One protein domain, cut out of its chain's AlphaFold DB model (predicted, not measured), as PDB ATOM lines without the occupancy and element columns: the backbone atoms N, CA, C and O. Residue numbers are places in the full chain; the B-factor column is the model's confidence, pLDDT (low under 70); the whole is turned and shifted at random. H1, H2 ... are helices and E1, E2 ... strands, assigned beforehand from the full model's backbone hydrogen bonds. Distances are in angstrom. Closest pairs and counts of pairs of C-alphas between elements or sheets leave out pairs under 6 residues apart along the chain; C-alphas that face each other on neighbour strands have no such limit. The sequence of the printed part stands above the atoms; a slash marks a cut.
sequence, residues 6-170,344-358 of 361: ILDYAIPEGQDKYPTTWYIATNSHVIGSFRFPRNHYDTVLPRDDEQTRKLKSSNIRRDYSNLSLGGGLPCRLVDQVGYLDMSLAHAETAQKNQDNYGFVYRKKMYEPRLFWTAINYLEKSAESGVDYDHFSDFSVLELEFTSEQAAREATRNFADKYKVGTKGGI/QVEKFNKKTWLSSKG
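What this domain is: This is residues 6 to 170 and 344 to 358 of the 361 residues of the protein "DUF31 domain-containing protein" of Mycoplasma ovis str. Michigan (UniProt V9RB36). A strongly twisted antiparallel sheet of four strands stands in the middle of the fold, and the hairpin of E3 and E4 runs on at one end into a long arm, residues 120 to 133. At the other end of the strands lie H4, H5 and H6; H2 and H3 meet in a corner beyond the E3 side of the sheet, with residues 32 to 48 looping between; H1 lies over E4, and H7 and H8 graze the sheet. The printed part has 180 residues with eight named helices and four named strands, along the chain E1 E2 H1 H2 H3 H4 E3 E4 H5 H6 H7 H8, and the sheet's order is E1 E2 E4 E3. The class is mixed, helices and strands, with under half of the residues in named elements. The whole is compact, with a radius of gyration of the C-alphas of 17.7 A and spans of 53 by 45 by 28 A.

How they stand to each other: E1, residues 6 to 9, is an edge strand and forms a hairpin with its antiparallel neighbour E2, residues 21 to 26; N 7 and O 23 are within hydrogen-bond range at 2.9 A. E2 is antiparallel to E4, residues 134 to 144, at 152 degrees between their directions, with N 22 and O 143 at 2.8 A and N 141 and O 24 at 2.9 A. E4 bends by 64 degrees at residue 137. E4 and the other edge strand, E3, residues 113 to 119, form a hairpin, antiparallel, with N 140 and O 116 at 2.8 A. H1, residues 28 to 31, is on the sheet at a height of 6.9 A and only just over E4, on which 3 of its 4 C-alphas fall. H2, residues 49 to 57, touches H3, residues 72 to 81, about perpendicular at 81 degrees; their closest C-alphas are those of Leu 55 and Val 81, 4.7 A apart. H2 and H3 are not on the sheet. H4, residues 94 to 97, is close to but not clearly touching H5, residues 148 to 155, the closest C-alphas being those of Asn 97 and Glu 153, 7.8 A apart. H5 only grazes the sheet. H6, residues 158 to 161, only grazes it with residues 158 to 159, and H7, residues 344 to 347, with residues 344 to 345. H8, residues 353 to 356, only grazes it with residues 353 to 355; the closest C-alphas of E1 and H8 are those of Tyr 9 and Trp 353, 5.7 A apart. Every O i to N i+4 pair is within hydrogen-bond range in H2 and H5, and 5 of 6 in H3; H1, H4, H6, H7 and H8 are too short for such a pair.

Where its parts are: E1 begins at C-alpha 6, (11.761, -8.787, 8.516). E2 is 16.5 A long from first to last C-alpha, E3 is 16.1 A and E4 is 29.3 A. H2 measures 12.0 A, H3 14.4 A and H5 10.2 A. E4 ends at C-alpha 144, (16.704, -0.341, 0.004), and H8 ends at C-alpha 356, (12.003, -18.897, -3.727).

The domain as a whole: The two C-alphas farthest apart are those of Lys 96 and Glu 127, 54.1 A. Residues 171 to 343 are not printed, and C-alphas 170 and 344 are 21.1 A apart across the cut. The long links are E1 to E2, H1 to H2, H2 to H3, H3 to H4, H4 to E3 and E3 to E4. The mean pLDDT of the printed part is 92.9, and residues 60 to 61 are under 70.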
ATOM      1  N   ILE A   6      11.331  -8.330   9.835       96.19
ATOM      2  CA  ILE A   6      11.761  -8.787   8.516       96.19
ATOM      3  C   ILE A   6      10.767  -9.841   8.029       96.19
ATOM      4  O   ILE A   6      10.755 -10.956   8.547       96.19
ATOM      5  N   LEU A   7       9.948  -9.478   7.041       97.38
ATOM      6  CA  LEU A   7       9.049 -10.403   6.357       97.38
ATOM      7  C   LEU A   7       9.803 -11.190   5.286       97.38
ATOM      8  O   LEU A   7       9.654 -12.404   5.183       97.38
ATOM      9  N   ASP A   8      10.601 -10.485   4.486       97.62
ATOM     10  CA  ASP A   8      11.252 -11.039   3.304       97.62
ATOM     11  C   ASP A   8      12.472 -10.186   2.901       97.62
ATOM     12  O   ASP A   8      12.706  -9.098   3.440       97.62
ATOM     13  N   TYR A   9      13.236 -10.649   1.916       97.75
ATOM     14  CA  TYR A   9      14.296  -9.888   1.257       97.75
ATOM     15  C   TYR A   9      14.394 -10.254  -0.224       97.75
ATOM     16  O   TYR A   9      14.076 -11.374  -0.622       97.75
ATOM     17  N   ALA A  10      14.839  -9.311  -1.053       97.62
ATOM     18  CA  ALA A  10      15.098  -9.589  -2.462       97.62
ATOM     19  C   ALA A  10      16.365 -10.443  -2.598       97.62
ATOM     20  O   ALA A  10      17.386 -10.132  -1.991       97.62
ATOM     21  N   ILE A  11      16.322 -11.503  -3.402       95.56
ATOM     22  CA  ILE A  11      17.499 -12.342  -3.652       95.56
ATOM     23  C   ILE A  11      18.456 -11.561  -4.563       95.56
ATOM     24  O   ILE A  11      18.056 -11.211  -5.675       95.56
ATOM     25  N   PRO A  12      19.698 -11.286  -4.128       93.94
ATOM     26  CA  PRO A  12      20.628 -10.491  -4.915       93.94
ATOM     27  C   PRO A  12      21.103 -11.244  -6.164       93.94
ATOM     28  O   PRO A  12      21.178 -12.474  -6.194       93.94
ATOM     29  N   GLU A  13      21.457 -10.489  -7.204       88.56
ATOM     30  CA  GLU A  13      22.063 -11.031  -8.419       88.56
ATOM     31  C   GLU A  13      23.569 -11.253  -8.232       88.56
ATOM     32  O   GLU A  13      24.335 -10.305  -8.024       88.56
ATOM     33  N   GLY A  14      24.005 -12.505  -8.359       82.12
ATOM     34  CA  GLY A  14      25.401 -12.917  -8.207       82.12
ATOM     35  C   GLY A  14      25.612 -13.845  -7.012       82.12
ATOM     36  O   GLY A  14      24.798 -13.900  -6.094       82.12
ATOM     37  N   GLN A  15      26.704 -14.605  -7.048       77.81
ATOM     38  CA  GLN A  15      27.094 -15.477  -5.939       77.81
ATOM     39  C   GLN A  15      27.589 -14.641  -4.750       77.81
ATOM     40  O   GLN A  15      28.171 -13.576  -4.940       77.81
ATOM     41  N   ASP A  16      27.317 -15.123  -3.537       83.69
ATOM     42  CA  ASP A  16      27.827 -14.593  -2.261       83.69
ATOM     43  C   ASP A  16      27.515 -13.121  -1.931       83.69
ATOM     44  O   ASP A  16      28.125 -12.540  -1.034       83.69
ATOM     45  N   LYS A  17      26.518 -12.524  -2.592       94.06
ATOM     46  CA  LYS A  17      26.051 -11.170  -2.269       94.06
ATOM     47  C   LYS A  17      25.054 -11.145  -1.120       94.06
ATOM     48  O   LYS A  17      24.228 -12.048  -0.969       94.06
ATOM     49  N   TYR A  18      25.085 -10.062  -0.348       96.81
ATOM     50  CA  TYR A  18      24.077  -9.780   0.672       96.81
ATOM     51  C   TYR A  18      22.924  -8.951   0.094       96.81
ATOM     52  O   TYR A  18      23.168  -7.996  -0.646       96.81
ATOM     53  N   PRO A  19      21.660  -9.246   0.437       97.56
ATOM     54  CA  PRO A  19      20.535  -8.452  -0.034       97.56
ATOM     55  C   PRO A  19      20.584  -7.021   0.511       97.56
ATOM     56  O   PRO A  19      20.693  -6.784   1.717       97.56
ATOM     57  N   THR A  20      20.434  -6.050  -0.385       98.06
ATOM     58  CA  THR A  20      20.268  -4.634  -0.034       98.06
ATOM     59  C   THR A  20      18.805  -4.205  -0.021       98.06
ATOM     60  O   THR A  20      18.495  -3.165   0.552       98.06
ATOM     61  N   THR A  21      17.891  -5.001  -0.580       98.44
ATOM     62  CA  THR A  21      16.449  -4.725  -0.570       98.44
ATOM     63  C   THR A  21      15.715  -5.676   0.371       98.44
ATOM     64  O   THR A  21      15.840  -6.896   0.263       98.44
ATOM     65  N   TRP A  22      14.929  -5.107   1.281       98.56
ATOM     66  CA  TRP A  22      14.256  -5.801   2.377       98.56
ATOM     67  C   TRP A  22      12.782  -5.429   2.443       98.56
ATOM     68  O   TRP A  22      12.419  -4.281   2.194       98.56
ATOM     69  N   TYR A  23      11.947  -6.384   2.839       98.50
ATOM     70  CA  TYR A  23      10.519  -6.181   3.047       98.50
ATOM     71  C   TYR A  23      10.216  -6.256   4.542       98.50
ATOM     72  O   TYR A  23      10.374  -7.307   5.165       98.50
ATOM     73  N   ILE A  24       9.817  -5.126   5.127       98.25
ATOM     74  CA  ILE A  24       9.548  -4.995   6.562       98.25
ATOM     75  C   ILE A  24       8.045  -4.898   6.784       98.25
ATOM     76  O   ILE A  24       7.405  -3.966   6.295       98.25
ATOM     77  N   ALA A  25       7.495  -5.844   7.538       98.12
ATOM     78  CA  ALA A  25       6.089  -5.854   7.916       98.12
ATOM     79  C   ALA A  25       5.857  -5.124   9.246       98.12
ATOM     80  O   ALA A  25       6.699  -5.139  10.147       98.12
ATOM     81  N   THR A  26       4.705  -4.464   9.353       97.81
ATOM     82  CA  THR A  26       4.229  -3.743  10.543       97.81
ATOM     83  C   THR A  26       2.722  -3.474  10.415       97.81
ATOM     84  O   THR A  26       2.098  -3.867   9.429       97.81
ATOM     85  N   ASN A  27       2.124  -2.797  11.392       97.38
ATOM     86  CA  ASN A  27       0.738  -2.343  11.321       97.38
ATOM     87  C   ASN A  27       0.601  -1.111  10.416       97.38
ATOM     88  O   ASN A  27       1.455  -0.219  10.411       97.38
ATOM     89  N   SER A  28      -0.510  -1.012   9.689       97.19
ATOM     90  CA  SER A  28      -0.803   0.138   8.832       97.19
ATOM     91  C   SER A  28      -0.871   1.435   9.632       97.19
ATOM     92  O   SER A  28      -0.332   2.453   9.197       97.19
ATOM     93  N   HIS A  29      -1.442   1.413  10.839       95.31
ATOM     94  CA  HIS A  29      -1.509   2.620  11.667       95.31
ATOM     95  C   HIS A  29      -0.135   3.121  12.142       95.31
ATOM     96  O   HIS A  29       0.010   4.311  12.421       95.31
ATOM     97  N   VAL A  30       0.886   2.256  12.207       94.62
ATOM     98  CA  VAL A  30       2.255   2.654  12.585       94.62
ATOM     99  C   VAL A  30       2.873   3.548  11.513       94.62
ATOM    100  O   VAL A  30       3.577   4.506  11.838       94.62
ATOM    101  N   ILE A  31       2.577   3.267  10.243       95.38
ATOM    102  CA  ILE A  31       3.106   4.004   9.088       95.38
ATOM    103  C   ILE A  31       2.089   4.975   8.477       95.38
ATOM    104  O   ILE A  31       2.388   5.633   7.484       95.38
ATOM    105  N   GLY A  32       0.891   5.102   9.055       94.62
ATOM    106  CA  GLY A  32      -0.197   5.921   8.506       94.62
ATOM    107  C   GLY A  32       0.102   7.421   8.453       94.62
ATOM    108  O   GLY A  32      -0.548   8.163   7.721       94.62
ATOM    109  N   SER A  33       1.107   7.887   9.196       92.12
ATOM    110  CA  SER A  33       1.594   9.263   9.098       92.12
ATOM    111  C   SER A  33       2.647   9.458   8.008       92.12
ATOM    112  O   SER A  33       2.909  10.600   7.648       92.12
ATOM    113  N   PHE A  34       3.247   8.396   7.462       94.88
ATOM    114  CA  PHE A  34       4.365   8.523   6.527       94.88
ATOM    115  C   PHE A  34       3.928   9.209   5.228       94.88
ATOM    116  O   PHE A  34       2.806   9.046   4.750       94.88
ATOM    117  N   ARG A  35       4.846   9.978   4.634       94.94
ATOM    118  CA  ARG A  35       4.643  10.660   3.353       94.94
ATOM    119  C   ARG A  35       5.602  10.115   2.308       94.94
ATOM    120  O   ARG A  35       6.751  10.542   2.205       94.94
ATOM    121  N   PHE A  36       5.111   9.156   1.532       95.62
ATOM    122  CA  PHE A  36       5.841   8.580   0.410       95.62
ATOM    123  C   PHE A  36       5.777   9.548  -0.778       95.62
ATOM    124  O   PHE A  36       4.682   9.882  -1.225       95.62
ATOM    125  N   PRO A  37       6.909  10.024  -1.318       91.94
ATOM    126  CA  PRO A  37       6.891  11.004  -2.408       91.94
ATOM    127  C   PRO A  37       6.578  10.399  -3.776       91.94
ATOM    128  O   PRO A  37       6.483  11.139  -4.754       91.94
ATOM    129  N   ARG A  38       6.502   9.071  -3.876       93.62
ATOM    130  CA  ARG A  38       6.182   8.353  -5.108       93.62
ATOM    131  C   ARG A  38       5.447   7.064  -4.786       93.62
ATOM    132  O   ARG A  38       5.897   6.296  -3.929       93.62
ATOM    133  N   ASN A  39       4.392   6.794  -5.539       94.56
ATOM    134  CA  ASN A  39       3.720   5.504  -5.540       94.56
ATOM    135  C   ASN A  39       4.353   4.551  -6.566       94.56
ATOM    136  O   ASN A  39       4.001   4.572  -7.738       94.56
ATOM    137  N   HIS A  40       5.308   3.723  -6.143       95.06
ATOM    138  CA  HIS A  40       5.994   2.792  -7.055       95.06
ATOM    139  C   HIS A  40       5.173   1.539  -7.386       95.06
ATOM    140  O   HIS A  40       5.549   0.788  -8.280       95.06
ATOM    141  N   TYR A  41       4.106   1.290  -6.625       96.56
ATOM    142  CA  TYR A  41       3.493  -0.030  -6.506       96.56
ATOM    143  C   TYR A  41       1.977  -0.028  -6.728       96.56
ATOM    144  O   TYR A  41       1.304  -1.014  -6.419       96.56
ATOM    145  N   ASP A  42       1.440   1.075  -7.259       93.00
ATOM    146  CA  ASP A  42       0.005   1.328  -7.452       93.00
ATOM    147  C   ASP A  42      -0.843   1.033  -6.205       93.00
ATOM    148  O   ASP A  42      -2.005   0.639  -6.297       93.00
ATOM    149  N   THR A  43      -0.258   1.185  -5.019       93.38
ATOM    150  CA  THR A  43      -0.955   0.971  -3.750       93.38
ATOM    151  C   THR A  43      -1.649   2.258  -3.321       93.38
ATOM    152  O   THR A  43      -1.227   3.357  -3.686       93.38
ATOM    153  N   VAL A  44      -2.709   2.170  -2.522       94.31
ATOM    154  CA  VAL A  44      -3.276   3.374  -1.909       94.31
ATOM    155  C   VAL A  44      -2.254   3.893  -0.897       94.31
ATOM    156  O   VAL A  44      -1.936   3.202   0.070       94.31
ATOM    157  N   LEU A  45      -1.725   5.098  -1.103       96.94
ATOM    158  CA  LEU A  45      -0.807   5.724  -0.153       96.94
ATOM    159  C   LEU A  45      -1.575   6.335   1.033       96.94
ATOM    160  O   LEU A  45      -2.701   6.803   0.857       96.94
ATOM    161  N   PRO A  46      -0.973   6.407   2.237       96.19
ATOM    162  CA  PRO A  46      -1.600   7.061   3.391       96.19
ATOM    163  C   PRO A  46      -1.836   8.559   3.162       96.19
ATOM    164  O   PRO A  46      -2.782   9.134   3.703       96.19
ATOM    165  N   ARG A  47      -0.978   9.185   2.351       95.50
ATOM    166  CA  ARG A  47      -0.989  10.602   1.985       95.50
ATOM    167  C   ARG A  47      -0.726  10.734   0.488       95.50
ATOM    168  O   ARG A  47      -0.010   9.916  -0.080       95.50
ATOM    169  N   ASP A  48      -1.274  11.785  -0.107       94.00
ATOM    170  CA  ASP A  48      -1.081  12.116  -1.519       94.00
ATOM    171  C   ASP A  48       0.406  12.367  -1.848       94.00
ATOM    172  O   ASP A  48       1.109  13.102  -1.134       94.00
ATOM    173  N   ASP A  49       0.912  11.732  -2.906       94.12
ATOM    174  CA  ASP A  49       2.326  11.809  -3.282       94.12
ATOM    175  C   ASP A  49       2.660  13.091  -4.047       94.12
ATOM    176  O   ASP A  49       3.763  13.623  -3.896       94.12
ATOM    177  N   GLU A  50       1.721  13.650  -4.814       94.06
ATOM    178  CA  GLU A  50       1.886  14.952  -5.462       94.06
ATOM    179  C   GLU A  50       2.064  16.067  -4.424       94.06
ATOM    180  O   GLU A  50       3.036  16.828  -4.484       94.06
ATOM    181  N   GLN A  51       1.190  16.130  -3.417       93.50
ATOM    182  CA  GLN A  51       1.314  17.053  -2.291       93.50
ATOM    183  C   GLN A  51       2.638  16.836  -1.552       93.50
ATOM    184  O   GLN A  51       3.323  17.799  -1.203       93.50
ATOM    185  N   THR A  52       3.031  15.579  -1.339       94.38
ATOM    186  CA  THR A  52       4.305  15.249  -0.692       94.38
ATOM    187  C   THR A  52       5.494  15.789  -1.489       94.38
ATOM    188  O   THR A  52       6.384  16.419  -0.915       94.38
ATOM    189  N   ARG A  53       5.502  15.622  -2.817       94.00
ATOM    190  CA  ARG A  53       6.545  16.188  -3.688       94.00
ATOM    191  C   ARG A  53       6.569  17.712  -3.636       94.00
ATOM    192  O   ARG A  53       7.657  18.279  -3.552       94.00
ATOM    193  N   LYS A  54       5.406  18.376  -3.614       93.88
ATOM    194  CA  LYS A  54       5.310  19.840  -3.459       93.88
ATOM    195  C   LYS A  54       5.960  20.304  -2.150       93.88
ATOM    196  O   LYS A  54       6.826  21.176  -2.194       93.88
ATOM    197  N   LEU A  55       5.628  19.670  -1.021       93.50
ATOM    198  CA  LEU A  55       6.208  19.985   0.295       93.50
ATOM    199  C   LEU A  55       7.730  19.783   0.336       93.50
ATOM    200  O   LEU A  55       8.446  20.618   0.887       93.50
ATOM    201  N   LYS A  56       8.233  18.704  -0.275       91.19
ATOM    202  CA  LYS A  56       9.679  18.458  -0.359       91.19
ATOM    203  C   LYS A  56      10.380  19.483  -1.245       91.19
ATOM    204  O   LYS A  56      11.436  19.989  -0.873       91.19
ATOM    205  N   SER A  57       9.793  19.817  -2.396       89.06
ATOM    206  CA  SER A  57      10.413  20.722  -3.371       89.06
ATOM    207  C   SER A  57      10.632  22.139  -2.829       89.06
ATOM    208  O   SER A  57      11.628  22.777  -3.161       89.06
ATOM    209  N   SER A  58       9.766  22.604  -1.924       80.50
ATOM    210  CA  SER A  58       9.912  23.900  -1.257       80.50
ATOM    211  C   SER A  58      10.943  23.900  -0.119       80.50
ATOM    212  O   SER A  58      11.260  24.964   0.407       80.50
ATOM    213  N   ASN A  59      11.504  22.739   0.253       78.25
ATOM    214  CA  ASN A  59      12.367  22.570   1.432       78.25
ATOM    215  C   ASN A  59      13.698  21.832   1.161       78.25
ATOM    216  O   ASN A  59      14.368  21.415   2.105       78.25
ATOM    217  N   ILE A  60      14.126  21.719  -0.106       69.00
ATOM    218  CA  ILE A  60      15.268  20.894  -0.572       69.00
ATOM    219  C   ILE A  60      16.601  21.164   0.164       69.00
ATOM    220  O   ILE A  60      17.465  20.295   0.208       69.00
ATOM    221  N   ARG A  61      16.804  22.351   0.751       69.81
ATOM    222  CA  ARG A  61      18.103  22.768   1.323       69.81
ATOM    223  C   ARG A  61      18.331  22.398   2.794       69.81
ATOM    224  O   ARG A  61      19.313  22.858   3.371       69.81
ATOM    225  N   ARG A  62      17.443  21.634   3.433       83.44
ATOM    226  CA  ARG A  62      17.579  21.305   4.863       83.44
ATOM    227  C   ARG A  62      18.261  19.956   5.061       83.44
ATOM    228  O   ARG A  62      17.765  18.936   4.595       83.44
ATOM    229  N   ASP A  63      19.379  19.967   5.780       87.50
ATOM    230  CA  ASP A  63      20.020  18.749   6.265       87.50
ATOM    231  C   ASP A  63      19.392  18.320   7.598       87.50
ATOM    232  O   ASP A  63      19.343  19.090   8.560       87.50
ATOM    233  N   TYR A  64      18.911  17.081   7.642       92.31
ATOM    234  CA  TYR A  64      18.316  16.454   8.817       92.31
ATOM    235  C   TYR A  64      19.141  15.265   9.328       92.31
ATOM    236  O   TYR A  64      18.656  14.493  10.150       92.31
ATOM    237  N   SER A  65      20.395  15.119   8.893       91.56
ATOM    238  CA  SER A  65      21.299  14.025   9.283       91.56
ATOM    239  C   SER A  65      21.468  13.867  10.802       91.56
ATOM    240  O   SER A  65      21.623  12.749  11.292       91.56
ATOM    241  N   ASN A  66      21.362  14.971  11.551       91.81
ATOM    242  CA  ASN A  66      21.451  15.016  13.015       91.81
ATOM    243  C   ASN A  66      20.083  15.123  13.715       91.81
ATOM    244  O   ASN A  66      20.009  15.364  14.923       91.81
ATOM    245  N   LEU A  67      18.976  14.969  12.982       93.69
ATOM    246  CA  LEU A  67      17.639  15.005  13.561       93.69
ATOM    247  C   LEU A  67      17.322  13.672  14.250       93.69
ATOM    248  O   LEU A  67      17.218  12.624  13.617       93.69
ATOM    249  N   SER A  68      17.122  13.724  15.566       93.56
ATOM    250  CA  SER A  68      16.689  12.563  16.345       93.56
ATOM    251  C   SER A  68      15.250  12.163  15.995       93.56
ATOM    252  O   SER A  68      14.326  12.968  16.125       93.56
ATOM    253  N   LEU A  69      15.048  10.894  15.638       90.88
ATOM    254  CA  LEU A  69      13.753  10.274  15.338       90.88
ATOM    255  C   LEU A  69      12.848  10.127  16.573       90.88
ATOM    256  O   LEU A  69      11.637   9.994  16.441       90.88
ATOM    257  N   GLY A  70      13.421  10.147  17.780       84.50
ATOM    258  CA  GLY A  70      12.691   9.893  19.030       84.50
ATOM    259  C   GLY A  70      11.888  11.078  19.581       84.50
ATOM    260  O   GLY A  70      11.342  10.967  20.675       84.50
ATOM    261  N   GLY A  71      11.857  12.219  18.886       83.50
ATOM    262  CA  GLY A  71      11.178  13.440  19.334       83.50
ATOM    263  C   GLY A  71       9.888  13.752  18.567       83.50
ATOM    264  O   GLY A  71       9.594  13.159  17.536       83.50
ATOM    265  N   GLY A  72       9.137  14.755  19.032       87.81
ATOM    266  CA  GLY A  72       7.941  15.244  18.326       87.81
ATOM    267  C   GLY A  72       8.237  16.115  17.095       87.81
ATOM    268  O   GLY A  72       7.337  16.401  16.309       87.81
ATOM    269  N   LEU A  73       9.485  16.565  16.910       91.06
ATOM    270  CA  LEU A  73       9.876  17.392  15.763       91.06
ATOM    271  C   LEU A  73       9.771  16.639  14.420       91.06
ATOM    272  O   LEU A  73       9.104  17.180  13.539       91.06
ATOM    273  N   PRO A  74      10.314  15.413  14.253       91.06
ATOM    274  CA  PRO A  74      10.061  14.591  13.068       91.06
ATOM    275  C   PRO A  74       8.577  14.499  12.692       91.06
ATOM    276  O   PRO A  74       8.234  14.744  11.540       91.06
ATOM    277  N   CYS A  75       7.687  14.253  13.663       88.25
ATOM    278  CA  CYS A  75       6.244  14.163  13.413       88.25
ATOM    279  C   CYS A  75       5.668  15.452  12.808       88.25
ATOM    280  O   CYS A  75       4.831  15.386  11.916       88.25
ATOM    281  N   ARG A  76       6.136  16.628  13.249       92.06
ATOM    282  CA  ARG A  76       5.719  17.917  12.668       92.06
ATOM    283  C   ARG A  76       6.310  18.145  11.278       92.06
ATOM    284  O   ARG A  76       5.633  18.682  10.406       92.06
ATOM    285  N   LEU A  77       7.562  17.746  11.065       93.75
ATOM    286  CA  LEU A  77       8.255  17.933   9.788       93.75
ATOM    287  C   LEU A  77       7.662  17.082   8.665       93.75
ATOM    288  O   LEU A  77       7.704  17.501   7.510       93.75
ATOM    289  N   VAL A  78       7.075  15.927   8.991       92.75
ATOM    290  CA  VAL A  78       6.304  15.136   8.026       92.75
ATOM    291  C   VAL A  78       5.260  16.028   7.347       92.75
ATOM    292  O   VAL A  78       5.272  16.161   6.129       92.75
ATOM    293  N   ASP A  79       4.421  16.725   8.111       91.69
ATOM    294  CA  ASP A  79       3.351  17.551   7.540       91.69
ATOM    295  C   ASP A  79       3.818  18.908   7.005       91.69
ATOM    296  O   ASP A  79       3.250  19.410   6.040       91.69
ATOM    297  N   GLN A  80       4.862  19.495   7.590       92.94
ATOM    298  CA  GLN A  80       5.348  20.818   7.181       92.94
ATOM    299  C   GLN A  80       6.200  20.790   5.911       92.94
ATOM    300  O   GLN A  80       6.166  21.741   5.133       92.94
ATOM    301  N   VAL A  81       7.008  19.743   5.730       93.69
ATOM    302  CA  VAL A  81       8.025  19.698   4.666       93.69
ATOM    303  C   VAL A  81       8.069  18.364   3.921       93.69
ATOM    304  O   VAL A  81       8.938  18.157   3.081       93.69
ATOM    305  N   GLY A  82       7.150  17.438   4.214       92.62
ATOM    306  CA  GLY A  82       7.163  16.108   3.609       92.62
ATOM    307  C   GLY A  82       8.325  15.241   4.094       92.62
ATOM    308  O   GLY A  82       8.760  14.361   3.359       92.62
ATOM    309  N   TYR A  83       8.869  15.502   5.290       93.25
ATOM    310  CA  TYR A  83       9.984  14.727   5.843       93.25
ATOM    311  C   TYR A  83       9.608  13.247   5.978       93.25
ATOM    312  O   TYR A  83       8.547  12.915   6.503       93.25
ATOM    313  N   LEU A  84      10.495  12.359   5.535       93.12
ATOM    314  CA  LEU A  84      10.393  10.922   5.749       93.12
ATOM    315  C   LEU A  84      11.793  10.392   6.027       93.12
ATOM    316  O   LEU A  84      12.669  10.471   5.170       93.12
ATOM    317  N   ASP A  85      11.984   9.844   7.217       93.44
ATOM    318  CA  ASP A  85      13.179   9.095   7.562       93.44
ATOM    319  C   ASP A  85      12.819   8.035   8.607       93.44
ATOM    320  O   ASP A  85      11.826   8.158   9.327       93.44
ATOM    321  N   MET A  86      13.622   6.985   8.678       92.69
ATOM    322  CA  MET A  86      13.472   5.895   9.622       92.69
ATOM    323  C   MET A  86      14.817   5.218   9.878       92.69
ATOM    324  O   MET A  86      15.801   5.439   9.176       92.69
ATOM    325  N   SER A  87      14.840   4.374  10.898       92.06
ATOM    326  CA  SER A  87      15.975   3.540  11.271       92.06
ATOM    327  C   SER A  87      15.448   2.173  11.708       92.06
ATOM    328  O   SER A  87      14.304   2.072  12.161       92.06
ATOM    329  N   LEU A  88      16.266   1.128  11.567       91.00
ATOM    330  CA  LEU A  88      15.982  -0.207  12.094       91.00
ATOM    331  C   LEU A  88      16.839  -0.436  13.339       91.00
ATOM    332  O   LEU A  88      17.966  -0.919  13.249       91.00
ATOM    333  N   ALA A  89      16.300  -0.052  14.494       88.69
ATOM    334  CA  ALA A  89      17.002  -0.160  15.762       88.69
ATOM    335  C   ALA A  89      16.899  -1.566  16.364       88.69
ATOM    336  O   ALA A  89      15.832  -2.178  16.353       88.69
ATOM    337  N   HIS A  90      17.995  -2.031  16.969       87.94
ATOM    338  CA  HIS A  90      18.040  -3.267  17.755       87.94
ATOM    339  C   HIS A  90      18.644  -3.013  19.130       87.94
ATOM    340  O   HIS A  90      19.638  -2.295  19.226       87.94
ATOM    341  N   ALA A  91      18.118  -3.659  20.173       88.00
ATOM    342  CA  ALA A  91      18.576  -3.472  21.558       88.00
ATOM    343  C   ALA A  91      20.102  -3.571  21.729       88.00
ATOM    344  O   ALA A  91      20.705  -2.782  22.449       88.00
ATOM    345  N   GLU A  92      20.735  -4.507  21.024       88.62
ATOM    346  CA  GLU A  92      22.167  -4.790  21.142       88.62
ATOM    347  C   GLU A  92      23.066  -3.783  20.406       88.62
ATOM    348  O   GLU A  92      24.218  -3.587  20.788       88.62
ATOM    349  N   THR A  93      22.579  -3.163  19.325       89.50
ATOM    350  CA  THR A  93      23.427  -2.382  18.404       89.50
ATOM    351  C   THR A  93      22.986  -0.935  18.232       89.50
ATOM    352  O   THR A  93      23.756  -0.139  17.699       89.50
ATOM    353  N   ALA A  94      21.798  -0.557  18.715       89.75
ATOM    354  CA  ALA A  94      21.192   0.739  18.424       89.75
ATOM    355  C   ALA A  94      22.041   1.931  18.855       89.75
ATOM    356  O   ALA A  94      22.152   2.916  18.125       89.75
ATOM    357  N   GLN A  95      22.686   1.847  20.019       89.06
ATOM    358  CA  GLN A  95      23.565   2.916  20.483       89.06
ATOM    359  C   GLN A  95      24.830   3.022  19.622       89.06
ATOM    360  O   GLN A  95      25.195   4.121  19.209       89.06
ATOM    361  N   LYS A  96      25.465   1.885  19.309       90.38
ATOM    362  CA  LYS A  96      26.674   1.823  18.472       90.38
ATOM    363  C   LYS A  96      26.410   2.349  17.060       90.38
ATOM    364  O   LYS A  96      27.216   3.103  16.525       90.38
ATOM    365  N   ASN A  97      25.271   1.982  16.481       89.75
ATOM    366  CA  ASN A  97      24.878   2.373  15.128       89.75
ATOM    367  C   ASN A  97      24.245   3.778  15.073       89.75
ATOM    368  O   ASN A  97      23.999   4.322  13.989       89.75
ATOM    369  N   GLN A  98      24.022   4.390  16.244       90.88
ATOM    370  CA  GLN A  98      23.326   5.660  16.417       90.88
ATOM    371  C   GLN A  98      21.947   5.637  15.739       90.88
ATOM    372  O   GLN A  98      21.608   6.492  14.920       90.88
ATOM    373  N   ASP A  99      21.149   4.618  16.044       91.00
ATOM    374  CA  ASP A  99      19.866   4.352  15.386       91.00
ATOM    375  C   ASP A  99      18.761   5.354  15.778       91.00
ATOM    376  O   ASP A  99      17.650   5.284  15.255       91.00
ATOM    377  N   ASN A 100      19.056   6.339  16.641       91.94
ATOM    378  CA  ASN A 100      18.203   7.518  16.843       91.94
ATOM    379  C   ASN A 100      18.210   8.487  15.674       91.94
ATOM    380  O   ASN A 100      17.306   9.314  15.626       91.94
ATOM    381  N   TYR A 101      19.184   8.425  14.776       93.56
ATOM    382  CA  TYR A 101      19.207   9.276  13.596       93.56
ATOM    383  C   TYR A 101      18.744   8.488  12.379       93.56
ATOM    384  O   TYR A 101      18.987   7.286  12.247       93.56
ATOM    385  N   GLY A 102      18.069   9.178  11.475       93.31
ATOM    386  CA  GLY A 102      17.503   8.558  10.295       93.31
ATOM    387  C   GLY A 102      18.546   8.010   9.319       93.31
ATOM    388  O   GLY A 102      19.661   8.528   9.209       93.31
ATOM    389  N   PHE A 103      18.233   6.893   8.668       95.19
ATOM    390  CA  PHE A 103      19.118   6.242   7.703       95.19
ATOM    391  C   PHE A 103      19.076   6.908   6.327       95.19
ATOM    392  O   PHE A 103      20.072   6.831   5.604       95.19
ATOM    393  N   VAL A 104      17.980   7.588   5.978       94.50
ATOM    394  CA  VAL A 104      17.835   8.293   4.699       94.50
ATOM    395  C   VAL A 104      18.774   9.492   4.651       94.50
ATOM    396  O   VAL A 104      19.658   9.553   3.796       94.50
ATOM    397  N   TYR A 105      18.666  10.420   5.607       93.62
ATOM    398  CA  TYR A 105      19.506  11.624   5.611       93.62
ATOM    399  C   TYR A 105      20.976  11.330   5.936       93.62
ATOM    400  O   TYR A 105      21.860  12.091   5.546       93.62
ATOM    401  N   ARG A 106      21.267  10.182   6.562       94.38
ATOM    402  CA  ARG A 106      22.637   9.671   6.740       94.38
ATOM    403  C   ARG A 106      23.152   8.829   5.570       94.38
ATOM    404  O   ARG A 106      24.236   8.263   5.672       94.38
ATOM    405  N   LYS A 107      22.406   8.743   4.461       95.06
ATOM    406  CA  LYS A 107      22.797   8.040   3.224       95.06
ATOM    407  C   LYS A 107      23.113   6.549   3.417       95.06
ATOM    408  O   LYS A 107      23.873   5.969   2.644       95.06
ATOM    409  N   LYS A 108      22.524   5.916   4.436       96.25
ATOM    410  CA  LYS A 108      22.583   4.459   4.653       96.25
ATOM    411  C   LYS A 108      21.465   3.718   3.916       96.25
ATOM    412  O   LYS A 108      21.583   2.525   3.653       96.25
ATOM    413  N   MET A 109      20.382   4.420   3.592       97.00
ATOM    414  CA  MET A 109      19.189   3.861   2.966       97.00
ATOM    415  C   MET A 109      18.592   4.874   1.988       97.00
ATOM    416  O   MET A 109      18.662   6.080   2.221       97.00
ATOM    417  N   TYR A 110      18.002   4.394   0.901       96.81
ATOM    418  CA  TYR A 110      17.125   5.202   0.064       96.81
ATOM    419  C   TYR A 110      15.792   5.451   0.778       96.81
ATOM    420  O   TYR A 110      15.479   4.833   1.796       96.81
ATOM    421  N   GLU A 111      14.989   6.375   0.258       95.31
ATOM    422  CA  GLU A 111      13.680   6.639   0.850       95.31
ATOM    423  C   GLU A 111      12.794   5.378   0.827       95.31
ATOM    424  O   GLU A 111      12.668   4.744  -0.226       95.31
ATOM    425  N   PRO A 112      12.163   5.012   1.963       96.44
ATOM    426  CA  PRO A 112      11.275   3.859   2.042       96.44
ATOM    427  C   PRO A 112      10.144   3.933   1.023       96.44
ATOM    428  O   PRO A 112       9.591   5.005   0.769       96.44
ATOM    429  N   ARG A 113       9.739   2.778   0.498       97.88
ATOM    430  CA  ARG A 113       8.574   2.650  -0.382       97.88
ATOM    431  C   ARG A 113       7.486   1.859   0.325       97.88
ATOM    432  O   ARG A 113       7.770   0.854   0.971       97.88
ATOM    433  N   LEU A 114       6.232   2.280   0.176       98.25
ATOM    434  CA  LEU A 114       5.109   1.445   0.580       98.25
ATOM    435  C   LEU A 114       4.911   0.350  -0.466       98.25
ATOM    436  O   LEU A 114       4.472   0.648  -1.574       98.25
ATOM    437  N   PHE A 115       5.253  -0.890  -0.125       98.62
ATOM    438  CA  PHE A 115       5.164  -2.012  -1.055       98.62
ATOM    439  C   PHE A 115       3.746  -2.563  -1.143       98.62
ATOM    440  O   PHE A 115       3.211  -2.730  -2.235       98.62
ATOM    441  N   TRP A 116       3.124  -2.812   0.009       98.56
ATOM    442  CA  TRP A 116       1.763  -3.330   0.086       98.56
ATOM    443  C   TRP A 116       1.087  -2.913   1.394       98.56
ATOM    444  O   TRP A 116       1.747  -2.757   2.418       98.56
ATOM    445  N   THR A 117      -0.232  -2.760   1.363       98.12
ATOM    446  CA  THR A 117      -1.075  -2.553   2.545       98.12
ATOM    447  C   THR A 117      -2.371  -3.324   2.344       98.12
ATOM    448  O   THR A 117      -2.933  -3.298   1.250       98.12
ATOM    449  N   ALA A 118      -2.884  -3.942   3.406       97.94
ATOM    450  CA  ALA A 118      -4.155  -4.654   3.398       97.94
ATOM    451  C   ALA A 118      -5.362  -3.691   3.429       97.94
ATOM    452  O   ALA A 118      -6.158  -3.693   4.363       97.94
ATOM    453  N   ILE A 119      -5.513  -2.862   2.392       97.44
ATOM    454  CA  ILE A 119      -6.640  -1.939   2.179       97.44
ATOM    455  C   ILE A 119      -7.455  -2.429   0.984       97.44
ATOM    456  O   ILE A 119      -6.895  -2.656  -0.087       97.44
ATOM    457  N   ASN A 120      -8.775  -2.568   1.153       96.94
ATOM    458  CA  ASN A 120      -9.702  -3.045   0.117       96.94
ATOM    459  C   ASN A 120      -9.207  -4.303  -0.624       96.94
ATOM    460  O   ASN A 120      -9.353  -4.436  -1.840       96.94
ATOM    461  N   TYR A 121      -8.588  -5.215   0.122       97.25
ATOM    462  CA  TYR A 121      -7.946  -6.406  -0.418       97.25
ATOM    463  C   TYR A 121      -8.939  -7.554  -0.672       97.25
ATOM    464  O   TYR A 121      -8.583  -8.522  -1.339       97.25
ATOM    465  N   LEU A 122     -10.183  -7.432  -0.202       96.75
ATOM    466  CA  LEU A 122     -11.292  -8.348  -0.480       96.75
ATOM    467  C   LEU A 122     -12.287  -7.741  -1.476       96.75
ATOM    468  O   LEU A 122     -12.391  -6.518  -1.636       96.75
ATOM    469  N   GLU A 123     -13.060  -8.603  -2.133       93.62
ATOM    470  CA  GLU A 123     -14.241  -8.163  -2.873       93.62
ATOM    471  C   GLU A 123     -15.301  -7.588  -1.938       93.62
ATOM    472  O   GLU A 123     -15.531  -8.100  -0.838       93.62
ATOM    473  N   LYS A 124     -15.965  -6.519  -2.397       92.81
ATOM    474  CA  LYS A 124     -17.068  -5.949  -1.633       92.81
ATOM    475  C   LYS A 124     -18.314  -6.795  -1.855       92.81
ATOM    476  O   LYS A 124     -18.805  -6.858  -2.978       92.81
ATOM    477  N   SER A 125     -18.825  -7.428  -0.806       87.56
ATOM    478  CA  SER A 125     -20.010  -8.281  -0.887       87.56
ATOM    479  C   SER A 125     -20.806  -8.275   0.417       87.56
ATOM    480  O   SER A 125     -20.259  -8.441   1.510       87.56
ATOM    481  N   ALA A 126     -22.127  -8.124   0.296       85.69
ATOM    482  CA  ALA A 126     -23.046  -8.277   1.422       85.69
ATOM    483  C   ALA A 126     -23.018  -9.716   1.980       85.69
ATOM    484  O   ALA A 126     -23.094  -9.916   3.194       85.69
ATOM    485  N   GLU A 127     -22.818 -10.713   1.111       82.25
ATOM    486  CA  GLU A 127     -22.729 -12.128   1.484       82.25
ATOM    487  C   GLU A 127     -21.524 -12.393   2.391       82.25
ATOM    488  O   GLU A 127     -21.673 -12.988   3.459       82.25
ATOM    489  N   SER A 128     -20.351 -11.846   2.054       80.50
ATOM    490  CA  SER A 128     -19.155 -11.931   2.904       80.50
ATOM    491  C   SER A 128     -19.223 -11.011   4.131       80.50
ATOM    492  O   SER A 128     -18.427 -11.147   5.058       80.50
ATOM    493  N   GLY A 129     -20.209 -10.106   4.191       82.94
ATOM    494  CA  GLY A 129     -20.348  -9.111   5.257       82.94
ATOM    495  C   GLY A 129     -19.347  -7.961   5.148       82.94
ATOM    496  O   GLY A 129     -19.091  -7.291   6.150       82.94
ATOM    497  N   VAL A 130     -18.783  -7.746   3.955       90.06
ATOM    498  CA  VAL A 130     -17.779  -6.721   3.653       90.06
ATOM    499  C   VAL A 130     -18.256  -5.883   2.469       90.06
ATOM    500  O   VAL A 130     -17.685  -5.928   1.396       90.06
ATOM    501  N   ASP A 131     -19.319  -5.105   2.621       91.88
ATOM    502  CA  ASP A 131     -19.855  -4.212   1.578       91.88
ATOM    503  C   ASP A 131     -19.302  -2.772   1.661       91.88
ATOM    504  O   ASP A 131     -19.801  -1.845   1.024       91.88
ATOM    505  N   TYR A 132     -18.229  -2.574   2.428       93.69
ATOM    506  CA  TYR A 132     -17.674  -1.270   2.790       93.69
ATOM    507  C   TYR A 132     -16.173  -1.161   2.472       93.69
ATOM    508  O   TYR A 132     -15.494  -2.149   2.180       93.69
ATOM    509  N   ASP A 133     -15.647   0.069   2.510       96.06
ATOM    510  CA  ASP A 133     -14.201   0.317   2.464       96.06
ATOM    511  C   ASP A 133     -13.540  -0.239   3.729       96.06
ATOM    512  O   ASP A 133     -13.821   0.208   4.845       96.06
ATOM    513  N   HIS A 134     -12.678  -1.236   3.562       96.19
ATOM    514  CA  HIS A 134     -12.159  -2.041   4.660       96.19
ATOM    515  C   HIS A 134     -10.637  -2.113   4.682       96.19
ATOM    516  O   HIS A 134      -9.962  -1.851   3.683       96.19
ATOM    517  N   PHE A 135     -10.108  -2.500   5.838       97.00
ATOM    518  CA  PHE A 135      -8.698  -2.802   6.003       97.00
ATOM    519  C   PHE A 135      -8.483  -3.957   6.978       97.00
ATOM    520  O   PHE A 135      -9.385  -4.309   7.740       97.00
ATOM    521  N   SER A 136      -7.296  -4.542   6.911       97.12
ATOM    522  CA  SER A 136      -6.678  -5.219   8.043       97.12
ATOM    523  C   SER A 136      -5.420  -4.444   8.391       97.12
ATOM    524  O   SER A 136      -4.724  -3.974   7.493       97.12
ATOM    525  N   ASP A 137      -5.133  -4.279   9.672       96.81
ATOM    526  CA  ASP A 137      -4.044  -3.421  10.133       96.81
ATOM    527  C   ASP A 137      -2.653  -4.046   9.894       96.81
ATOM    528  O   ASP A 137      -1.959  -4.486  10.806       96.81
ATOM    529  N   PHE A 138      -2.250  -4.108   8.626       98.31
ATOM    530  CA  PHE A 138      -1.036  -4.749   8.143       98.31
ATOM    531  C   PHE A 138      -0.510  -4.061   6.883       98.31
ATOM    532  O   PHE A 138      -1.218  -3.864   5.889       98.31
ATOM    533  N   SER A 139       0.779  -3.746   6.906       98.44
ATOM    534  CA  SER A 139       1.494  -3.117   5.805       98.44
ATOM    535  C   SER A 139       2.909  -3.659   5.681       98.44
ATOM    536  O   SER A 139       3.526  -4.081   6.659       98.44
ATOM    537  N   VAL A 140       3.442  -3.581   4.467       98.75
ATOM    538  CA  VAL A 140       4.803  -3.973   4.117       98.75
ATOM    539  C   VAL A 140       5.509  -2.795   3.456       98.75
ATOM    540  O   VAL A 140       5.058  -2.265   2.437       98.75
ATOM    541  N   LEU A 141       6.635  -2.391   4.035       98.62
ATOM    542  CA  LEU A 141       7.564  -1.431   3.447       98.62
ATOM    543  C   LEU A 141       8.642  -2.174   2.661       98.62
ATOM    544  O   LEU A 141       9.152  -3.184   3.135       98.62
ATOM    545  N   GLU A 142       9.039  -1.644   1.509       98.56
ATOM    546  CA  GLU A 142      10.287  -2.028   0.850       98.56
ATOM    547  C   GLU A 142      11.364  -0.999   1.204       98.56
ATOM    548  O   GLU A 142      11.217   0.200   0.940       98.56
ATOM    549  N   LEU A 143      12.443  -1.479   1.816       98.25
ATOM    550  CA  LEU A 143      13.605  -0.697   2.219       98.25
ATOM    551  C   LEU A 143      14.795  -1.092   1.354       98.25
ATOM    552  O   LEU A 143      15.073  -2.278   1.194       98.25
ATOM    553  N   GLU A 144      15.511  -0.110   0.818       98.12
ATOM    554  CA  GLU A 144      16.704  -0.341   0.004       98.12
ATOM    555  C   GLU A 144      17.904   0.361   0.638       98.12
ATOM    556  O   GLU A 144      17.904   1.579   0.817       98.12
ATOM    557  N   PHE A 145      18.920  -0.410   1.009       98.12
ATOM    558  CA  PHE A 145      20.159   0.092   1.596       98.12
ATOM    559  C   PHE A 145      21.161   0.483   0.511       98.12
ATOM    560  O   PHE A 145      21.245  -0.152  -0.537       98.12
ATOM    561  N   THR A 146      21.976   1.499   0.790       97.88
ATOM    562  CA  THR A 146      22.984   2.006  -0.159       97.88
ATOM    563  C   THR A 146      24.210   1.099  -0.288       97.88
ATOM    564  O   THR A 146      25.029   1.290  -1.183       97.88
ATOM    565  N   SER A 147      24.366   0.121   0.610       97.44
ATOM    566  CA  SER A 147      25.451  -0.864   0.587       97.44
ATOM    567  C   SER A 147      25.077  -2.143   1.337       97.44
ATOM    568  O   SER A 147      24.221  -2.130   2.228       97.44
ATOM    569  N   GLU A 148      25.775  -3.241   1.033       97.38
ATOM    570  CA  GLU A 148      25.662  -4.489   1.793       97.38
ATOM    571  C   GLU A 148      26.029  -4.301   3.267       97.38
ATOM    572  O   GLU A 148      25.373  -4.868   4.135       97.38
ATOM    573  N   GLN A 149      27.038  -3.478   3.574       95.81
ATOM    574  CA  GLN A 149      27.427  -3.189   4.955       95.81
ATOM    575  C   GLN A 149      26.274  -2.541   5.731       95.81
ATOM    576  O   GLN A 149      25.932  -3.009   6.816       95.81
ATOM    577  N   ALA A 150      25.640  -1.507   5.166       95.81
ATOM    578  CA  ALA A 150      24.499  -0.850   5.801       95.81
ATOM    579  C   ALA A 150      23.333  -1.831   6.014       95.81
ATOM    580  O   ALA A 150      22.732  -1.850   7.089       95.81
ATOM    581  N   ALA A 151      23.060  -2.693   5.029       96.94
ATOM    582  CA  ALA A 151      22.046  -3.734   5.151       96.94
ATOM    583  C   ALA A 151      22.388  -4.744   6.259       96.94
ATOM    584  O   ALA A 151      21.535  -5.049   7.091       96.94
ATOM    585  N   ARG A 152      23.627  -5.246   6.311       95.38
ATOM    586  CA  ARG A 152      24.110  -6.201   7.326       95.38
ATOM    587  C   ARG A 152      24.010  -5.634   8.737       95.38
ATOM    588  O   ARG A 152      23.506  -6.323   9.624       95.38
ATOM    589  N   GLU A 153      24.435  -4.383   8.926       93.62
ATOM    590  CA  GLU A 153      24.313  -3.647  10.192       93.62
ATOM    591  C   GLU A 153      22.846  -3.550  10.635       93.62
ATOM    592  O   GLU A 153      22.517  -3.915  11.762       93.62
ATOM    593  N   ALA A 154      21.960  -3.116   9.735       93.88
ATOM    594  CA  ALA A 154      20.546  -2.885  10.024       93.88
ATOM    595  C   ALA A 154      19.737  -4.174  10.238       93.88
ATOM    596  O   ALA A 154      18.734  -4.178  10.951       93.88
ATOM    597  N   THR A 155      20.150  -5.278   9.615       94.56
ATOM    598  CA  THR A 155      19.419  -6.558   9.638       94.56
ATOM    599  C   THR A 155      20.116  -7.633  10.470       94.56
ATOM    600  O   THR A 155      19.652  -8.767  10.518       94.56
ATOM    601  N   ARG A 156      21.224  -7.311  11.153       92.88
ATOM    602  CA  ARG A 156      21.998  -8.241  12.003       92.88
ATOM    603  C   ARG A 156      22.389  -9.539  11.284       92.88
ATOM    604  O   ARG A 156      22.295 -10.630  11.862       92.88
ATOM    605  N   ASN A 157      22.833  -9.413  10.031       94.31
ATOM    606  CA  ASN A 157      23.202 -10.536   9.159       94.31
ATOM    607  C   ASN A 157      22.071 -11.572   8.987       94.31
ATOM    608  O   ASN A 157      22.330 -12.773   8.902       94.31
ATOM    609  N   PHE A 158      20.805 -11.138   8.990       94.00
ATOM    610  CA  PHE A 158      19.650 -12.033   8.896       94.00
ATOM    611  C   PHE A 158      19.729 -12.970   7.684       94.00
ATOM    612  O   PHE A 158      19.496 -14.165   7.842       94.00
ATOM    613  N   ALA A 159      20.113 -12.475   6.502       94.38
ATOM    614  CA  ALA A 159      20.138 -13.301   5.290       94.38
ATOM    615  C   ALA A 159      21.253 -14.362   5.295       94.38
ATOM    616  O   ALA A 159      21.119 -15.384   4.629       94.38
ATOM    617  N   ASP A 160      22.314 -14.186   6.090       92.88
ATOM    618  CA  ASP A 160      23.326 -15.235   6.263       92.88
ATOM    619  C   ASP A 160      22.823 -16.361   7.170       92.88
ATOM    620  O   ASP A 160      23.196 -17.519   6.983       92.88
ATOM    621  N   LYS A 161      21.978 -16.011   8.150       92.00
ATOM    622  CA  LYS A 161      21.370 -16.941   9.111       92.00
ATOM    623  C   LYS A 161      20.204 -17.704   8.486       92.00
ATOM    624  O   LYS A 161      20.087 -18.905   8.688       92.00
ATOM    625  N   TYR A 162      19.370 -17.020   7.705       89.69
ATOM    626  CA  TYR A 162      18.144 -17.551   7.107       89.69
ATOM    627  C   TYR A 162      18.236 -17.550   5.577       89.69
ATOM    628  O   TYR A 162      17.531 -16.817   4.879       89.69
ATOM    629  N   LYS A 163      19.134 -18.387   5.055       87.06
ATOM    630  CA  LYS A 163      19.274 -18.636   3.615       87.06
ATOM    631  C   LYS A 163      18.087 -19.447   3.085       87.06
ATOM    632  O   LYS A 163      17.286 -20.004   3.842       87.06
ATOM    633  N   VAL A 164      17.960 -19.520   1.763       82.12
ATOM    634  CA  VAL A 164      17.003 -20.432   1.117       82.12
ATOM    635  C   VAL A 164      17.320 -21.865   1.557       82.12
ATOM    636  O   VAL A 164      18.459 -22.309   1.445       82.12
ATOM    637  N   GLY A 165      16.321 -22.569   2.093       78.12
ATOM    638  CA  GLY A 165      16.464 -23.935   2.611       78.12
ATOM    639  C   GLY A 165      16.834 -24.053   4.096       78.12
ATOM    640  O   GLY A 165      16.794 -25.161   4.631       78.12
ATOM    641  N   THR A 166      17.142 -22.953   4.796       81.56
ATOM    642  CA  THR A 166      17.370 -23.000   6.249       81.56
ATOM    643  C   THR A 166      16.058 -23.245   7.009       81.56
ATOM    644  O   THR A 166      15.037 -22.615   6.728       81.56
ATOM    645  N   LYS A 167      16.099 -24.136   8.008       78.31
ATOM    646  CA  LYS A 167      15.002 -24.391   8.961       78.31
ATOM    647  C   LYS A 167      15.134 -23.500  10.203       78.31
ATOM    648  O   LYS A 167      16.234 -23.073  10.534       78.31
ATOM    649  N   GLY A 168      14.033 -23.261  10.919       79.50
ATOM    650  CA  GLY A 168      14.048 -22.572  12.223       79.50
ATOM    651  C   GLY A 168      13.722 -21.075  12.197       79.50
ATOM    652  O   GLY A 168      13.872 -20.409  13.217       79.50
ATOM    653  N   GLY A 169      13.274 -20.534  11.060       86.06
ATOM    654  CA  GLY A 169      12.607 -19.228  11.026       86.06
ATOM    655  C   GLY A 169      11.164 -19.312  11.537       86.06
ATOM    656  O   GLY A 169      10.610 -20.405  11.665       86.06
ATOM    657  N   ILE A 170      10.546 -18.154  11.790       92.38
ATOM    658  CA  ILE A 170       9.113 -18.073  12.112       92.38
ATOM    659  C   ILE A 170       8.310 -18.659  10.947       92.38
ATOM    660  O   ILE A 170       8.494 -18.263   9.793       92.38
ATOM    661  N   GLN A 344       1.302  -9.081  -4.795       98.25
ATOM    662  CA  GLN A 344       2.106  -7.879  -5.012       98.25
ATOM    663  C   GLN A 344       3.534  -8.210  -5.486       98.25
ATOM    664  O   GLN A 344       4.028  -7.588  -6.427       98.25
ATOM    665  N   VAL A 345       4.194  -9.193  -4.864       98.62
ATOM    666  CA  VAL A 345       5.513  -9.707  -5.285       98.62
ATOM    667  C   VAL A 345       5.472 -10.203  -6.730       98.62
ATOM    668  O   VAL A 345       6.331  -9.827  -7.527       98.62
ATOM    669  N   GLU A 346       4.448 -10.975  -7.081       98.00
ATOM    670  CA  GLU A 346       4.245 -11.530  -8.421       98.00
ATOM    671  C   GLU A 346       3.930 -10.436  -9.452       98.00
ATOM    672  O   GLU A 346       4.577 -10.385 -10.498       98.00
ATOM    673  N   LYS A 347       3.021  -9.497  -9.137       97.94
ATOM    674  CA  LYS A 347       2.665  -8.363 -10.013       97.94
ATOM    675  C   LYS A 347       3.891  -7.543 -10.426       97.94
ATOM    676  O   LYS A 347       3.968  -7.092 -11.566       97.94
ATOM    677  N   PHE A 348       4.839  -7.346  -9.511       97.69
ATOM    678  CA  PHE A 348       6.051  -6.554  -9.747       97.69
ATOM    679  C   PHE A 348       7.296  -7.402 -10.040       97.69
ATOM    680  O   PHE A 348       8.410  -6.876  -9.994       97.69
ATOM    681  N   ASN A 349       7.114  -8.693 -10.349       97.00
ATOM    682  CA  ASN A 349       8.164  -9.640 -10.727       97.00
ATOM    683  C   ASN A 349       9.379  -9.622  -9.778       97.00
ATOM    684  O   ASN A 349      10.538  -9.609 -10.200       97.00
ATOM    685  N   LYS A 350       9.120  -9.554  -8.468       97.12
ATOM    686  CA  LYS A 350      10.170  -9.521  -7.448       97.12
ATOM    687  C   LYS A 350      10.616 -10.946  -7.130       97.12
ATOM    688  O   LYS A 350       9.804 -11.792  -6.772       97.12
ATOM    689  N   LYS A 351      11.923 -11.203  -7.197       96.50
ATOM    690  CA  LYS A 351      12.516 -12.464  -6.736       96.50
ATOM    691  C   LYS A 351      12.924 -12.330  -5.274       96.50
ATOM    692  O   LYS A 351      13.944 -11.719  -4.964       96.50
ATOM    693  N   THR A 352      12.132 -12.900  -4.379       96.88
ATOM    694  CA  THR A 352      12.318 -12.782  -2.927       96.88
ATOM    695  C   THR A 352      12.610 -14.122  -2.254       96.88
ATOM    696  O   THR A 352      12.399 -15.184  -2.851       96.88
ATOM    697  N   TRP A 353      13.075 -14.096  -1.005       95.38
ATOM    698  CA  TRP A 353      13.307 -15.302  -0.213       95.38
ATOM    699  C   TRP A 353      12.026 -16.129  -0.048       95.38
ATOM    700  O   TRP A 353      12.058 -17.322  -0.355       95.38
ATOM    701  N   LEU A 354      10.881 -15.531   0.300       95.19
ATOM    702  CA  LEU A 354       9.619 -16.285   0.410       95.19
ATOM    703  C   LEU A 354       9.146 -16.849  -0.938       95.19
ATOM    704  O   LEU A 354       8.716 -18.005  -0.995       95.19
ATOM    705  N   SER A 355       9.286 -16.089  -2.033       95.75
ATOM    706  CA  SER A 355       8.935 -16.582  -3.375       95.75
ATOM    707  C   SER A 355       9.793 -17.787  -3.786       95.75
ATOM    708  O   SER A 355       9.281 -18.759  -4.338       95.75
ATOM    709  N   SER A 356      11.084 -17.790  -3.428       93.50
ATOM    710  CA  SER A 356      12.003 -18.897  -3.727       93.50
ATOM    711  C   SER A 356      11.716 -20.170  -2.930       93.50
ATOM    712  O   SER A 356      12.075 -21.260  -3.367       93.50
ATOM    713  N   LYS A 357      11.022 -20.046  -1.792       90.75
ATOM    714  CA  LYS A 357      10.503 -21.180  -1.016       90.75
ATOM    715  C   LYS A 357       9.185 -21.729  -1.577       90.75
ATOM    716  O   LYS A 357       8.613 -22.653  -1.005       90.75
ATOM    717  N   GLY A 358       8.664 -21.150  -2.662       93.06
ATOM    718  CA  GLY A 358       7.369 -21.525  -3.226       93.06
ATOM    719  C   GLY A 358       6.202 -21.219  -2.290       93.06
ATOM    720  O   GLY A 358       5.200 -21.934  -2.331       93.06
TER     721      GLY A 358